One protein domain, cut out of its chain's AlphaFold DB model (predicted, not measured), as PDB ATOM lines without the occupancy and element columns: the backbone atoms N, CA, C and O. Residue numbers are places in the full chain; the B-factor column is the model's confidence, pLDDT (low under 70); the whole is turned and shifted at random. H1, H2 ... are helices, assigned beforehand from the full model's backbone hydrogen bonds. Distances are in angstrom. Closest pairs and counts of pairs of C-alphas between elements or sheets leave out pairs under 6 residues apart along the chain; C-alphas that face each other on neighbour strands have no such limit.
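This is residues 263 to 380 of the 424 residues of the protein "Nuclear pore complex protein Nup98" of Colletotrichum higginsianum (strain IMI 349063) (UniProt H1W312). What shape do these helices make? Six helices form a compact cluster with the kinked H2 in its middle: H1 and H3 fold back along H2, H6 crosses it steeply, and H5, hairpin partner of H6, packs on H4. What is it made of? The printed part, all helix, has 118 residues with six named helices, H1 to H6 in chain order, and no named strand. Its radius of gyration of the C-alphas is 13.5 A, its spans 38 by 31 by 26 A.

Where does each helix run? H1, residues 263 to 273, 15.1 A, begins at C-alpha 263 (126.336, 52.635, 341.429), followed by H2, residues 276 to 294, 24.2 A, and H3, residues 297 to 304, 10.4 A. H4 is residues 321 to 335, 21.1 A; H5 is 342 to 359, 25.8 A; H6 is 364 to 380, 24.5 A, ending at C-alpha 380 (131.752, 82.271, 340.969). Is one kinked? H2 has a kink of 43 degrees near residue 283.

What touches the hub, H2? H1 makes a hairpin with it, closest at the C-alphas of Val 267 and Ala 279, 5.1 A. Residues 285 to 293 of H2 alone touch H6, at a steep tilt of 66 degrees, closest at the C-alphas of Pro 289 and Ala 369, 5.0 A. What of H5? Its residues 344 to 352 alone touch H4, closest at the C-alphas of Val 344 and Ala 326, 5.7 A. Are the backbones complete? Every O i to N i+4 pair is within hydrogen-bond range in H1, H3, H4 and H6, against 13 of 15 in H2 and 12 of 14 in H5.

How far does it reach? The C-alphas farthest apart, Ala 273 and Lys 379, are 39.3 A apart, and the printed part has no cut. Where is confidence low? Mean pLDDT of the printed part is 74.7, with 34 residues under 70, among them 308 to 316 in the long link from H3 to H4.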
ATOM      1  N   ALA A 263     127.496  51.772 341.623       83.19
ATOM      2  CA  ALA A 263     126.336  52.635 341.429       83.19
ATOM      3  C   ALA A 263     126.264  53.234 340.013       83.19
ATOM      4  O   ALA A 263     125.171  53.499 339.517       83.19
ATOM      5  N   ALA A 264     127.401  53.446 339.338       84.69
ATOM      6  CA  ALA A 264     127.404  54.047 338.005       84.69
ATOM      7  C   ALA A 264     126.835  53.069 336.973       84.69
ATOM      8  O   ALA A 264     125.987  53.428 336.152       84.69
ATOM      9  N   ALA A 265     127.253  51.808 337.053       84.50
ATOM     10  CA  ALA A 265     126.722  50.766 336.192       84.50
ATOM     11  C   ALA A 265     125.286  50.349 336.567       84.50
ATOM     12  O   ALA A 265     124.521  49.995 335.671       84.50
ATOM     13  N   GLU A 266     124.893  50.443 337.845       88.56
ATOM     14  CA  GLU A 266     123.494  50.292 338.288       88.56
ATOM     15  C   GLU A 266     122.575  51.274 337.543       88.56
ATOM     16  O   GLU A 266     121.628  50.842 336.889       88.56
ATOM     17  N   VAL A 267     122.910  52.571 337.530       86.12
ATOM     18  CA  VAL A 267     122.125  53.593 336.809       86.12
ATOM     19  C   VAL A 267     122.092  53.323 335.305       86.12
ATOM     20  O   VAL A 267     121.040  53.437 334.682       86.12
ATOM     21  N   GLN A 268     123.211  52.910 334.701       87.00
ATOM     22  CA  GLN A 268     123.229  52.563 333.275       87.00
ATOM     23  C   GLN A 268     122.310  51.382 332.937       87.00
ATOM     24  O   GLN A 268     121.708  51.382 331.863       87.00
ATOM     25  N   CYS A 269     122.199  50.392 333.827       87.56
ATOM     26  CA  CYS A 269     121.278  49.270 333.655       87.56
ATOM     27  C   CYS A 269     119.821  49.716 333.845       87.56
ATOM     28  O   CYS A 269     118.987  49.394 333.005       87.56
ATOM     29  N   LEU A 270     119.518  50.521 334.871       88.31
ATOM     30  CA  LEU A 270     118.161  51.030 335.125       88.31
ATOM     31  C   LEU A 270     117.640  51.926 333.991       88.31
ATOM     32  O   LEU A 270     116.485  51.808 333.590       88.31
ATOM     33  N   LEU A 271     118.512  52.751 333.402       86.94
ATOM     34  CA  LEU A 271     118.187  53.540 332.211       86.94
ATOM     35  C   LEU A 271     117.800  52.653 331.019       86.94
ATOM     36  O   LEU A 271     116.869  52.967 330.286       86.94
ATOM     37  N   ARG A 272     118.482  51.515 330.833       86.19
ATOM     38  CA  ARG A 272     118.149  50.540 329.776       86.19
ATOM     39  C   ARG A 272     116.887  49.735 330.087       86.19
ATOM     40  O   ARG A 272     116.234  49.257 329.163       86.19
ATOM     41  N   ALA A 273     116.557  49.587 331.367       86.62
ATOM     42  CA  ALA A 273     115.314  48.990 331.834       86.62
ATOM     43  C   ALA A 273     114.095  49.920 331.704       86.62
ATOM     44  O   ALA A 273     112.975  49.452 331.881       86.62
ATOM     45  N   ALA A 274     114.297  51.206 331.388       85.62
ATOM     46  CA  ALA A 274     113.274  52.255 331.423       85.62
ATOM     47  C   ALA A 274     112.662  52.505 332.823       85.62
ATOM     48  O   ALA A 274     111.577  53.073 332.934       85.62
ATOM     49  N   SER A 275     113.368  52.132 333.901       86.56
ATOM     50  CA  SER A 275     113.001  52.486 335.283       86.56
ATOM     51  C   SER A 275     113.662  53.817 335.666       86.56
ATOM     52  O   SER A 275     114.696  53.863 336.338       86.56
ATOM     53  N   TYR A 276     113.109  54.924 335.161       85.00
ATOM     54  CA  TYR A 276     113.717  56.255 335.295       85.00
ATOM     55  C   TYR A 276     113.641  56.832 336.711       85.00
ATOM     56  O   TYR A 276     114.569  57.519 337.137       85.00
ATOM     57  N   SER A 277     112.576  56.529 337.458       84.38
ATOM     58  CA  SER A 277     112.401  56.976 338.844       84.38
ATOM     59  C   SER A 277     113.470  56.385 339.763       84.38
ATOM     60  O   SER A 277     114.191  57.120 340.433       84.38
ATOM     61  N   GLU A 278     113.646  55.064 339.734       83.88
ATOM     62  CA  GLU A 278     114.674  54.387 340.530       83.88
ATOM     63  C   GLU A 278     116.086  54.779 340.073       83.88
ATOM     64  O   GLU A 278     116.980  54.973 340.900       83.88
ATOM     65  N   ALA A 279     116.295  54.954 338.761       85.75
ATOM     66  CA  ALA A 279     117.564  55.442 338.229       85.75
ATOM     67  C   ALA A 279     117.911  56.837 338.774       85.75
ATOM     68  O   ALA A 279     119.067  57.081 339.129       85.75
ATOM     69  N   HIS A 280     116.927  57.739 338.861       83.69
ATOM     70  CA  HIS A 280     117.103  59.090 339.397       83.69
ATOM     71  C   HIS A 280     117.439  59.080 340.888       83.69
ATOM     72  O   HIS A 280     118.400  59.738 341.290       83.69
ATOM     73  N   GLU A 281     116.740  58.282 341.695       83.88
ATOM     74  CA  GLU A 281     117.035  58.158 343.127       83.88
ATOM     75  C   GLU A 281     118.472  57.669 343.368       83.88
ATOM     76  O   GLU A 281     119.233  58.269 344.136       83.88
ATOM     77  N   VAL A 282     118.889  56.603 342.673       84.62
ATOM     78  CA  VAL A 282     120.258  56.072 342.782       84.62
ATOM     79  C   VAL A 282     121.280  57.100 342.293       84.62
ATOM     80  O   VAL A 282     122.341  57.273 342.911       84.62
ATOM     81  N   PHE A 283     120.957  57.814 341.214       84.06
ATOM     82  CA  PHE A 283     121.806  58.858 340.668       84.06
ATOM     83  C   PHE A 283     122.030  59.990 341.677       84.06
ATOM     84  O   PHE A 283     123.180  60.284 342.002       84.06
ATOM     85  N   VAL A 284     120.967  60.573 342.233       82.25
ATOM     86  CA  VAL A 284     121.048  61.703 343.174       82.25
ATOM     87  C   VAL A 284     121.721  61.301 344.486       82.25
ATOM     88  O   VAL A 284     122.518  62.065 345.032       82.25
ATOM     89  N   HIS A 285     121.453  60.099 345.000       81.00
ATOM     90  CA  HIS A 285     121.975  59.698 346.307       81.00
ATOM     91  C   HIS A 285     123.406  59.156 346.283       81.00
ATOM     92  O   HIS A 285     124.117  59.311 347.281       81.00
ATOM     93  N   LYS A 286     123.840  58.503 345.196       80.56
ATOM     94  CA  LYS A 286     125.137  57.805 345.152       80.56
ATOM     95  C   LYS A 286     126.049  58.291 344.034       80.56
ATOM     96  O   LYS A 286     127.204  58.626 344.303       80.56
ATOM     97  N   VAL A 287     125.557  58.318 342.795       82.06
ATOM     98  CA  VAL A 287     126.403  58.582 341.618       82.06
ATOM     99  C   VAL A 287     126.809  60.049 341.564       82.06
ATOM    100  O   VAL A 287     127.995  60.353 341.577       82.06
ATOM    101  N   ALA A 288     125.851  60.971 341.598       79.44
ATOM    102  CA  ALA A 288     126.132  62.392 341.473       79.44
ATOM    103  C   ALA A 288     127.043  62.920 342.604       79.44
ATOM    104  O   ALA A 288     128.037  63.577 342.289       79.44
ATOM    105  N   PRO A 289     126.840  62.572 343.894       81.19
ATOM    106  CA  PRO A 289     127.762  62.984 344.947       81.19
ATOM    107  C   PRO A 289     129.183  62.439 344.783       81.19
ATOM    108  O   PRO A 289     130.152  63.174 344.962       81.19
ATOM    109  N   SER A 290     129.327  61.159 344.427       81.94
ATOM    110  CA  SER A 290     130.648  60.539 344.265       81.94
ATOM    111  C   SER A 290     131.394  61.073 343.038       81.94
ATOM    112  O   SER A 290     132.597  61.333 343.118       81.94
ATOM    113  N   SER A 291     130.690  61.329 341.935       80.25
ATOM    114  CA  SER A 291     131.237  61.961 340.730       80.25
ATOM    115  C   SER A 291     131.644  63.421 340.957       80.25
ATOM    116  O   SER A 291     132.676  63.848 340.443       80.25
ATOM    117  N   VAL A 292     130.897  64.187 341.763       81.00
ATOM    118  CA  VAL A 292     131.273  65.567 342.120       81.00
ATOM    119  C   VAL A 292     132.557  65.588 342.951       81.00
ATOM    120  O   VAL A 292     133.482  66.313 342.590       81.00
ATOM    121  N   ILE A 293     132.653  64.741 343.984       80.19
ATOM    122  CA  ILE A 293     133.837  64.654 344.862       80.19
ATOM    123  C   ILE A 293     135.074  64.178 344.088       80.19
ATOM    124  O   ILE A 293     136.175  64.698 344.267       80.19
ATOM    125  N   SER A 294     134.907  63.184 343.209       80.12
ATOM    126  CA  SER A 294     135.991  62.684 342.348       80.12
ATOM    127  C   SER A 294     136.321  63.617 341.178       80.12
ATOM    128  O   SER A 294     137.359  63.445 340.542       80.12
ATOM    129  N   ARG A 295     135.486  64.638 340.927       77.88
ATOM    130  CA  ARG A 295     135.581  65.597 339.809       77.88
ATOM    131  C   ARG A 295     135.486  64.958 338.422       77.88
ATOM    132  O   ARG A 295     135.928  65.546 337.430       77.88
ATOM    133  N   ASN A 296     134.849  63.793 338.339       80.31
ATOM    134  CA  ASN A 296     134.545  63.101 337.091       80.31
ATOM    135  C   ASN A 296     133.262  63.671 336.470       80.31
ATOM    136  O   ASN A 296     132.200  63.051 336.477       80.31
ATOM    137  N   TYR A 297     133.358  64.888 335.936       76.38
ATOM    138  CA  TYR A 297     132.220  65.581 335.321       76.38
ATOM    139  C   TYR A 297     131.801  64.985 333.970       76.38
ATOM    140  O   TYR A 297     130.651  65.138 333.567       76.38
ATOM    141  N   ASP A 298     132.712  64.288 333.287       78.62
ATOM    142  CA  ASP A 298     132.461  63.740 331.951       78.62
ATOM    143  C   ASP A 298     131.546  62.496 332.016       78.62
ATOM    144  O   ASP A 298     130.635  62.348 331.205       78.62
ATOM    145  N   GLU A 299     131.714  61.642 333.036       75.88
ATOM    146  CA  GLU A 299     130.818  60.504 333.310       75.88
ATOM    147  C   GLU A 299     129.426  60.973 333.748       75.88
ATOM    148  O   GLU A 299     128.412  60.425 333.311       75.88
ATOM    149  N   LEU A 300     129.375  62.024 334.570       78.94
ATOM    150  CA  LEU A 300     128.126  62.630 335.027       78.94
ATOM    151  C   LEU A 300     127.345  63.207 333.835       78.94
ATOM    152  O   LEU A 300     126.145  62.966 333.718       78.94
ATOM    153  N   ALA A 301     128.028  63.884 332.905       79.06
ATOM    154  CA  ALA A 301     127.419  64.404 331.681       79.06
ATOM    155  C   ALA A 301     126.881  63.287 330.770       79.06
ATOM    156  O   ALA A 301     125.771  63.401 330.260       79.06
ATOM    157  N   ALA A 302     127.631  62.192 330.602       82.25
ATOM    158  CA  ALA A 302     127.209  61.057 329.776       82.25
ATOM    159  C   ALA A 302     125.983  60.316 330.338       82.25
ATOM    160  O   ALA A 302     125.205  59.733 329.581       82.25
ATOM    161  N   ILE A 303     125.823  60.302 331.664       81.12
ATOM    162  CA  ILE A 303     124.642  59.738 332.322       81.12
ATOM    163  C   ILE A 303     123.463  60.707 332.196       81.12
ATOM    164  O   ILE A 303     122.392  60.280 331.776       81.12
ATOM    165  N   LEU A 304     123.663  62.000 332.484       79.25
ATOM    166  CA  LEU A 304     122.609  63.014 332.376       79.25
ATOM    167  C   LEU A 304     122.052  63.149 330.957       79.25
ATOM    168  O   LEU A 304     120.842  63.263 330.811       79.25
ATOM    169  N   SER A 305     122.888  63.035 329.920       78.56
ATOM    170  CA  SER A 305     122.418  63.120 328.531       78.56
ATOM    171  C   SER A 305     121.437  62.008 328.143       78.56
ATOM    172  O   SER A 305     120.798  62.086 327.105       78.56
ATOM    173  N   ARG A 306     121.357  60.926 328.930       77.56
ATOM    174  CA  ARG A 306     120.392  59.833 328.728       77.56
ATOM    175  C   ARG A 306     119.081  60.040 329.488       77.56
ATOM    176  O   ARG A 306     118.154  59.267 329.278       77.56
ATOM    177  N   PHE A 307     119.023  61.036 330.369       74.94
ATOM    178  CA  PHE A 307     117.806  61.453 331.063       74.94
ATOM    179  C   PHE A 307     117.073  62.591 330.333       74.94
ATOM    180  O   PHE A 307     115.883  62.756 330.567       74.94
ATOM    181  N   ASP A 308     117.750  63.328 329.437       63.81
ATOM    182  CA  ASP A 308     117.226  64.527 328.748       63.81
ATOM    183  C   ASP A 308     115.898  64.320 327.999       63.81
ATOM    184  O   ASP A 308     115.149  65.275 327.813       63.81
ATOM    185  N   ASP A 309     115.580  63.086 327.609       67.06
ATOM    186  CA  ASP A 309     114.345  62.763 326.887       67.06
ATOM    187  C   ASP A 309     113.141  62.478 327.819       67.06
ATOM    188  O   ASP A 309     112.015  62.359 327.337       67.06
ATOM    189  N   HIS A 310     113.355  62.375 329.142       64.19
ATOM    190  CA  HIS A 310     112.370  61.893 330.129       64.19
ATOM    191  C   HIS A 310     112.202  62.811 331.357       64.19
ATOM    192  O   HIS A 310     111.746  62.367 332.412       64.19
ATOM    193  N   ASP A 311     112.548  64.096 331.227       62.25
ATOM    194  CA  ASP A 311     112.526  65.074 332.328       62.25
ATOM    195  C   ASP A 311     111.123  65.229 332.986       62.25
ATOM    196  O   ASP A 311     111.041  65.498 334.186       62.25
ATOM    197  N   ASP A 312     110.024  64.991 332.250       64.06
ATOM    198  CA  ASP A 312     108.637  65.107 332.749       64.06
ATOM    199  C   ASP A 312     108.125  63.859 333.505       64.06
ATOM    200  O   ASP A 312     107.205  63.960 334.322       64.06
ATOM    201  N   ASP A 313     108.716  62.684 333.267       65.19
ATOM    202  CA  ASP A 313     108.262  61.405 333.844       65.19
ATOM    203  C   ASP A 313     108.822  61.162 335.262       65.19
ATOM    204  O   ASP A 313     108.412  60.231 335.964       65.19
ATOM    205  N   ILE A 314     109.773  61.993 335.703       69.19
ATOM    206  CA  ILE A 314     110.546  61.781 336.929       69.19
ATOM    207  C   ILE A 314     110.060  62.719 338.040       69.19
ATOM    208  O   ILE A 314     110.277  63.933 338.025       69.19
ATOM    209  N   ALA A 315     109.456  62.139 339.078       66.56
ATOM    210  CA  ALA A 315     109.086  62.877 340.279       66.56
ATOM    211  C   ALA A 315     110.334  63.468 340.964       66.56
ATOM    212  O   ALA A 315     111.238  62.744 341.366       66.56
ATOM    213  N   GLY A 316     110.382  64.795 341.120       69.75
ATOM    214  CA  GLY A 316     111.489  65.471 341.809       69.75
ATOM    215  C   GLY A 316     112.737  65.714 340.953       69.75
ATOM    216  O   GLY A 316     113.791  66.036 341.507       69.75
ATOM    217  N   TRP A 317     112.630  65.627 339.619       74.81
ATOM    218  CA  TRP A 317     113.717  65.979 338.697       74.81
ATOM    219  C   TRP A 317     114.321  67.365 338.989       74.81
ATOM    220  O   TRP A 317     115.545  67.518 339.070       74.81
ATOM    221  N   THR A 318     113.456  68.341 339.271       69.38
ATOM    222  CA  THR A 318     113.792  69.735 339.606       69.38
ATOM    223  C   THR A 318     114.677  69.887 340.845       69.38
ATOM    224  O   THR A 318     115.512  70.786 340.906       69.38
ATOM    225  N   LEU A 319     114.535  68.999 341.834       68.25
ATOM    226  CA  LEU A 319     115.266  69.061 343.105       68.25
ATOM    227  C   LEU A 319     116.643  68.384 343.040       68.25
ATOM    228  O   LEU A 319     117.462  68.591 343.932       68.25
ATOM    229  N   GLY A 320     116.909  67.587 342.002       72.38
ATOM    230  CA  GLY A 320     118.155  66.829 341.871       72.38
ATOM    231  C   GLY A 320     118.794  66.949 340.493       72.38
ATOM    232  O   GLY A 320     119.852  67.561 340.346       72.38
ATOM    233  N   GLY A 321     118.157  66.361 339.479       74.56
ATOM    234  CA  GLY A 321     118.711  66.231 338.129       74.56
ATOM    235  C   GLY A 321     119.016  67.586 337.496       74.56
ATOM    236  O   GLY A 321     120.124  67.799 337.003       74.56
ATOM    237  N   GLU A 322     118.093  68.543 337.615       76.44
ATOM    238  CA  GLU A 322     118.291  69.911 337.117       76.44
ATOM    239  C   GLU A 322     119.414  70.660 337.840       76.44
ATOM    240  O   GLU A 322     120.179  71.387 337.205       76.44
ATOM    241  N   VAL A 323     119.558  70.468 339.155       78.19
ATOM    242  CA  VAL A 323     120.612  71.112 339.956       78.19
ATOM    243  C   VAL A 323     121.989  70.606 339.523       78.19
ATOM    244  O   VAL A 323     122.923  71.393 339.356       78.19
ATOM    245  N   TYR A 324     122.119  69.301 339.270       77.94
ATOM    246  CA  TYR A 324     123.357  68.723 338.750       77.94
ATOM    247  C   TYR A 324     123.629  69.113 337.288       77.94
ATOM    248  O   TYR A 324     124.780  69.411 336.963       77.94
ATOM    249  N   LYS A 325     122.600  69.198 336.429       79.94
ATOM    250  CA  LYS A 325     122.711  69.736 335.056       79.94
ATOM    251  C   LYS A 325     123.237  71.177 335.073       79.94
ATOM    252  O   LYS A 325     124.263  71.468 334.461       79.94
ATOM    253  N   ALA A 326     122.610  72.052 335.861       78.06
ATOM    254  CA  ALA A 326     123.016  73.450 336.014       78.06
ATOM    255  C   ALA A 326     124.447  73.585 336.567       78.06
ATOM    256  O   ALA A 326     125.215  74.459 336.156       78.06
ATOM    257  N   PHE A 327     124.851  72.692 337.474       76.06
ATOM    258  CA  PHE A 327     126.215  72.677 337.994       76.06
ATOM    259  C   PHE A 327     127.241  72.259 336.933       76.06
ATOM    260  O   PHE A 327     128.308  72.869 336.845       76.06
ATOM    261  N   LEU A 328     126.928  71.267 336.092       78.69
ATOM    262  CA  LEU A 328     127.786  70.906 334.962       78.69
ATOM    263  C   LEU A 328     127.934  72.053 333.961       78.69
ATOM    264  O   LEU A 328     129.046  72.302 333.490       78.69
ATOM    265  N   GLU A 329     126.853  72.776 333.660       77.69
ATOM    266  CA  GLU A 329     126.903  73.966 332.803       77.69
ATOM    267  C   GLU A 329     127.852  75.023 333.379       77.69
ATOM    268  O   GLU A 329     128.728  75.519 332.669       77.69
ATOM    269  N   LEU A 330     127.776  75.289 334.688       75.88
ATOM    270  CA  LEU A 330     128.688  76.206 335.378       75.88
ATOM    271  C   LEU A 330     130.153  75.751 335.274       75.88
ATOM    272  O   LEU A 330     131.041  76.557 334.974       75.88
ATOM    273  N   VAL A 331     130.429  74.460 335.485       76.88
ATOM    274  CA  VAL A 331     131.787  73.900 335.375       76.88
ATOM    275  C   VAL A 331     132.308  73.979 333.934       76.88
ATOM    276  O   VAL A 331     133.476  74.324 333.722       76.88
ATOM    277  N   ASN A 332     131.461  73.724 332.938       76.06
ATOM    278  CA  ASN A 332     131.819  73.808 331.522       76.06
ATOM    279  C   ASN A 332     132.081  75.251 331.073       76.06
ATOM    280  O   ASN A 332     133.108  75.504 330.436       76.06
ATOM    281  N   CYS A 333     131.249  76.215 331.479       71.69
ATOM    282  CA  CYS A 333     131.499  77.642 331.245       71.69
ATOM    283  C   CYS A 333     132.842  78.078 331.847       71.69
ATOM    284  O   CYS A 333     133.613  78.793 331.204       71.69
ATOM    285  N   ARG A 334     133.183  77.571 333.041       70.12
ATOM    286  CA  ARG A 334     134.476  77.837 333.685       70.12
ATOM    287  C   ARG A 334     135.651  77.236 332.913       70.12
ATOM    288  O   ARG A 334     136.655  77.922 332.718       70.12
ATOM    289  N   ARG A 335     135.536  75.986 332.446       70.06
ATOM    290  CA  ARG A 335     136.549  75.340 331.583       70.06
ATOM    291  C   ARG A 335     136.777  76.152 330.301       70.06
ATOM    292  O   ARG A 335     137.919  76.312 329.880       70.06
ATOM    293  N   GLN A 336     135.715  76.711 329.726       70.12
ATOM    294  CA  GLN A 336     135.753  77.493 328.486       70.12
ATOM    295  C   GLN A 336     136.041  78.996 328.692       70.12
ATOM    296  O   GLN A 336     136.111  79.736 327.712       70.12
ATOM    297  N   ARG A 337     136.244  79.458 329.941       62.72
ATOM    298  CA  ARG A 337     136.408  80.881 330.323       62.72
ATOM    299  C   ARG A 337     135.287  81.800 329.809       62.72
ATOM    300  O   ARG A 337     135.523  82.979 329.551       62.72
ATOM    301  N   GLN A 338     134.077  81.272 329.651       66.75
ATOM    302  CA  GLN A 338     132.905  82.057 329.272       66.75
ATOM    303  C   GLN A 338     132.185  82.587 330.517       66.75
ATOM    304  O   GLN A 338     132.260  81.988 331.590       66.75
ATOM    305  N   GLN A 339     131.502  83.728 330.376       58.06
ATOM    306  CA  GLN A 339     130.650  84.262 331.440       58.06
ATOM    307  C   GLN A 339     129.517  83.277 331.736       58.06
ATOM    308  O   GLN A 339     128.858  82.789 330.819       58.06
ATOM    309  N   VAL A 340     129.311  82.987 333.019       62.22
ATOM    310  CA  VAL A 340     128.254  82.078 333.468       62.22
ATOM    311  C   VAL A 340     126.895  82.754 333.254       62.22
ATOM    312  O   VAL A 340     126.727  83.903 333.677       62.22
ATOM    313  N   PRO A 341     125.915  82.088 332.620       65.06
ATOM    314  CA  PRO A 341     124.581  82.649 332.470       65.06
ATOM    315  C   PRO A 341     123.915  82.860 333.840       65.06
ATOM    316  O   PRO A 341     123.768  81.922 334.622       65.06
ATOM    317  N   LEU A 342     123.442  84.084 334.100       60.94
ATOM    318  CA  LEU A 342     122.652  84.449 335.288       60.94
ATOM    319  C   LEU A 342     121.485  83.487 335.618       60.94
ATOM    320  O   LEU A 342     121.347  83.153 336.793       60.94
ATOM    321  N   PRO A 343     120.691  82.962 334.656       66.25
ATOM    322  CA  PRO A 343     119.588  82.052 334.993       66.25
ATOM    323  C   PRO A 343     120.049  80.702 335.564       66.25
ATOM    324  O   PRO A 343     119.329  80.085 336.344       66.25
ATOM    325  N   VAL A 344     121.249  80.236 335.208       66.62
ATOM    326  CA  VAL A 344     121.829  78.989 335.744       66.62
ATOM    327  C   VAL A 344     122.252  79.199 337.196       66.62
ATOM    328  O   VAL A 344     122.034  78.347 338.055       66.62
ATOM    329  N   LEU A 345     122.798  80.380 337.487       65.25
ATOM    330  CA  LEU A 345     123.202  80.778 338.827       65.25
ATOM    331  C   LEU A 345     121.991  80.913 339.767       65.25
ATOM    332  O   LEU A 345     122.026  80.403 340.882       65.25
ATOM    333  N   GLU A 346     120.902  81.537 339.310       68.12
ATOM    334  CA  GLU A 346     119.668  81.687 340.096       68.12
ATOM    335  C   GLU A 346     119.024  80.334 340.429       68.12
ATOM    336  O   GLU A 346     118.617  80.107 341.570       68.12
ATOM    337  N   LYS A 347     119.011  79.399 339.471       70.06
ATOM    338  CA  LYS A 347     118.529  78.027 339.691       70.06
ATOM    339  C   LYS A 347     119.380  77.264 340.706       70.06
ATOM    340  O   LYS A 347     118.831  76.568 341.553       70.06
ATOM    341  N   LEU A 348     120.704  77.420 340.672       70.56
ATOM    342  CA  LEU A 348     121.607  76.781 341.636       70.56
ATOM    343  C   LEU A 348     121.471  77.368 343.044       70.56
ATOM    344  O   LEU A 348     121.473  76.625 344.023       70.56
ATOM    345  N   VAL A 349     121.323  78.690 343.156       67.62
ATOM    346  CA  VAL A 349     121.155  79.374 344.446       67.62
ATOM    347  C   VAL A 349     119.812  79.029 345.094       67.62
ATOM    348  O   VAL A 349     119.756  78.899 346.312       67.62
ATOM    349  N   ALA A 350     118.751  78.822 344.308       70.25
ATOM    350  CA  ALA A 350     117.462  78.356 344.819       70.25
ATOM    351  C   ALA A 350     117.432  76.836 345.087       70.25
ATOM    352  O   ALA A 350     116.824  76.392 346.059       70.25
ATOM    353  N   GLY A 351     118.098  76.038 344.245       69.38
ATOM    354  CA  GLY A 351     118.046  74.575 344.286       69.38
ATOM    355  C   GLY A 351     118.951  73.927 345.337       69.38
ATOM    356  O   GLY A 351     118.552  72.944 345.954       69.38
ATOM    357  N   LEU A 352     120.144  74.474 345.600       71.44
ATOM    358  CA  LEU A 352     121.089  73.889 346.566       71.44
ATOM    359  C   LEU A 352     120.582  73.912 348.026       71.44
ATOM    360  O   LEU A 352     120.768  72.907 348.719       71.44
ATOM    361  N   PRO A 353     119.933  74.987 348.522       70.12
ATOM    362  CA  PRO A 353     119.311  74.983 349.848       70.12
ATOM    363  C   PRO A 353     118.151  73.983 349.950       70.12
ATOM    364  O   PRO A 353     118.124  73.188 350.887       70.12
ATOM    365  N   ALA A 354     117.264  73.938 348.948       68.94
ATOM    366  CA  ALA A 354     116.141  72.993 348.906       68.94
ATOM    367  C   ALA A 354     116.609  71.525 348.846       68.94
ATOM    368  O   ALA A 354     116.021  70.634 349.457       68.94
ATOM    369  N   MET A 355     117.714  71.266 348.146       67.19
ATOM    370  CA  MET A 355     118.348  69.953 348.096       67.19
ATOM    371  C   MET A 355     118.984  69.574 349.441       67.19
ATOM    372  O   MET A 355     118.931  68.411 349.827       67.19
ATOM    373  N   ARG A 356     119.546  70.531 350.194       65.50
ATOM    374  CA  ARG A 356     120.075  70.275 351.545       65.50
ATOM    375  C   ARG A 356     118.973  69.904 352.531       65.50
ATOM    376  O   ARG A 356     119.161  68.933 353.257       65.50
ATOM    377  N   GLU A 357     117.861  70.635 352.538       66.56
ATOM    378  CA  GLU A 357     116.727  70.380 353.442       66.56
ATOM    379  C   GLU A 357     116.140  68.971 353.240       66.56
ATOM    380  O   GLU A 357     115.787  68.294 354.201       66.56
ATOM    381  N   ASN A 358     116.140  68.462 352.003       64.69
ATOM    382  CA  ASN A 358     115.690  67.097 351.701       64.69
ATOM    383  C   ASN A 358     116.732  66.005 352.021       64.69
ATOM    384  O   ASN A 358     116.390  64.827 352.129       64.69
ATOM    385  N   VAL A 359     118.010  66.368 352.161       60.94
ATOM    386  CA  VAL A 359     119.136  65.430 352.330       60.94
ATOM    387  C   VAL A 359     119.531  65.233 353.799       60.94
ATOM    388  O   VAL A 359     120.360  64.366 354.083       60.94
ATOM    389  N   GLU A 360     118.917  65.962 354.740       53.16
ATOM    390  CA  GLU A 360     119.334  66.040 356.153       53.16
ATOM    391  C   GLU A 360     119.493  64.691 356.884       53.16
ATOM    392  O   GLU A 360     120.160  64.654 357.913       53.16
ATOM    393  N   ASN A 361     118.989  63.568 356.352       51.53
ATOM    394  CA  ASN A 361     118.970  62.294 357.075       51.53
ATOM    395  C   ASN A 361     119.732  61.099 356.476       51.53
ATOM    396  O   ASN A 361     119.719  60.056 357.127       51.53
ATOM    397  N   VAL A 362     120.381  61.159 355.299       55.72
ATOM    398  CA  VAL A 362     120.767  59.880 354.643       55.72
ATOM    399  C   VAL A 362     122.235  59.700 354.240       55.72
ATOM    400  O   VAL A 362     122.733  58.602 354.451       55.72
ATOM    401  N   ASN A 363     122.990  60.691 353.743       65.94
ATOM    402  CA  ASN A 363     124.367  60.422 353.277       65.94
ATOM    403  C   ASN A 363     125.365  61.568 353.544       65.94
ATOM    404  O   ASN A 363     125.200  62.701 353.098       65.94
ATOM    405  N   ILE A 364     126.484  61.256 354.210       74.62
ATOM    406  CA  ILE A 364     127.600  62.202 354.431       74.62
ATOM    407  C   ILE A 364     128.217  62.633 353.090       74.62
ATOM    408  O   ILE A 364     128.636  63.778 352.924       74.62
ATOM    409  N   THR A 365     128.242  61.729 352.107       75.81
ATOM    410  CA  THR A 365     128.775  61.987 350.763       75.81
ATOM    411  C   THR A 365     127.939  63.002 349.992       75.81
ATOM    412  O   THR A 365     128.510  63.863 349.326       75.81
ATOM    413  N   SER A 366     126.608  62.965 350.105       73.19
ATOM    414  CA  SER A 366     125.741  63.963 349.468       73.19
ATOM    415  C   SER A 366     125.893  65.332 350.118       73.19
ATOM    416  O   SER A 366     125.996  66.320 349.399       73.19
ATOM    417  N   LEU A 367     126.018  65.409 351.448       75.12
ATOM    418  CA  LEU A 367     126.312  66.673 352.139       75.12
ATOM    419  C   LEU A 367     127.672  67.254 351.722       75.12
ATOM    420  O   LEU A 367     127.775  68.451 351.457       75.12
ATOM    421  N   ALA A 368     128.701  66.408 351.603       75.12
ATOM    422  CA  ALA A 368     130.016  66.827 351.130       75.12
ATOM    423  C   ALA A 368     129.953  67.378 349.696       75.12
ATOM    424  O   ALA A 368     130.457  68.474 349.444       75.12
ATOM    425  N   ALA A 369     129.267  66.682 348.786       77.25
ATOM    426  CA  ALA A 369     129.095  67.133 347.408       77.25
ATOM    427  C   ALA A 369     128.311  68.453 347.315       77.25
ATOM    428  O   ALA A 369     128.757  69.370 346.629       77.25
ATOM    429  N   ILE A 370     127.203  68.594 348.055       77.38
ATOM    430  CA  ILE A 370     126.426  69.844 348.117       77.38
ATOM    431  C   ILE A 370     127.308  70.993 348.615       77.38
ATOM    432  O   ILE A 370     127.265  72.087 348.056       77.38
ATOM    433  N   SER A 371     128.156  70.747 349.616       75.19
ATOM    434  CA  SER A 371     129.065  71.768 350.141       75.19
ATOM    435  C   SER A 371     130.180  72.160 349.157       75.19
ATOM    436  O   SER A 371     130.558  73.334 349.089       75.19
ATOM    437  N   GLU A 372     130.683  71.220 348.346       77.31
ATOM    438  CA  GLU A 372     131.661  71.501 347.284       77.31
ATOM    439  C   GLU A 372     131.016  72.274 346.123       77.31
ATOM    440  O   GLU A 372     131.603  73.239 345.614       77.31
ATOM    441  N   MET A 373     129.786  71.909 345.748       75.00
ATOM    442  CA  MET A 373     128.985  72.638 344.762       75.00
ATOM    443  C   MET A 373     128.694  74.059 345.249       75.00
ATOM    444  O   MET A 373     129.007  75.015 344.541       75.00
ATOM    445  N   GLY A 374     128.209  74.215 346.484       75.31
ATOM    446  CA  GLY A 374     127.950  75.510 347.116       75.31
ATOM    447  C   GLY A 374     129.203  76.383 347.197       75.31
ATOM    448  O   GLY A 374     129.158  77.557 346.842       75.31
ATOM    449  N   SER A 375     130.353  75.804 347.550       73.75
ATOM    450  CA  SER A 375     131.637  76.522 347.572       73.75
ATOM    451  C   SER A 375     132.085  76.973 346.177       73.75
ATOM    452  O   SER A 375     132.692  78.035 346.022       73.75
ATOM    453  N   SER A 376     131.816  76.170 345.147       74.19
ATOM    454  CA  SER A 376     132.150  76.510 343.761       74.19
ATOM    455  C   SER A 376     131.242  77.613 343.220       74.19
ATOM    456  O   SER A 376     131.737  78.543 342.584       74.19
ATOM    457  N   VAL A 377     129.945  77.564 343.539       74.19
ATOM    458  CA  VAL A 377     128.973  78.615 343.204       74.19
ATOM    459  C   VAL A 377     129.309  79.914 343.938       74.19
ATOM    460  O   VAL A 377     129.390  80.960 343.300       74.19
ATOM    461  N   ALA A 378     129.613  79.861 345.239       69.00
ATOM    462  CA  ALA A 378     129.998  81.031 346.029       69.00
ATOM    463  C   ALA A 378     131.246  81.732 345.465       69.00
ATOM    464  O   ALA A 378     131.273  82.956 345.362       69.00
ATOM    465  N   LYS A 379     132.261  80.974 345.025       72.38
ATOM    466  CA  LYS A 379     133.439  81.544 344.345       72.38
ATOM    467  C   LYS A 379     133.066  82.260 343.049       72.38
ATOM    468  O   LYS A 379     133.519  83.378 342.834       72.38
ATOM    469  N   VAL A 380     132.218  81.652 342.220       70.31
ATOM    470  CA  VAL A 380     131.752  82.271 340.969       70.31
ATOM    471  C   VAL A 380     130.943  83.539 341.247       70.31
ATOM    472  O   VAL A 380     131.126  84.535 340.553       70.31
TER     473      VAL A 380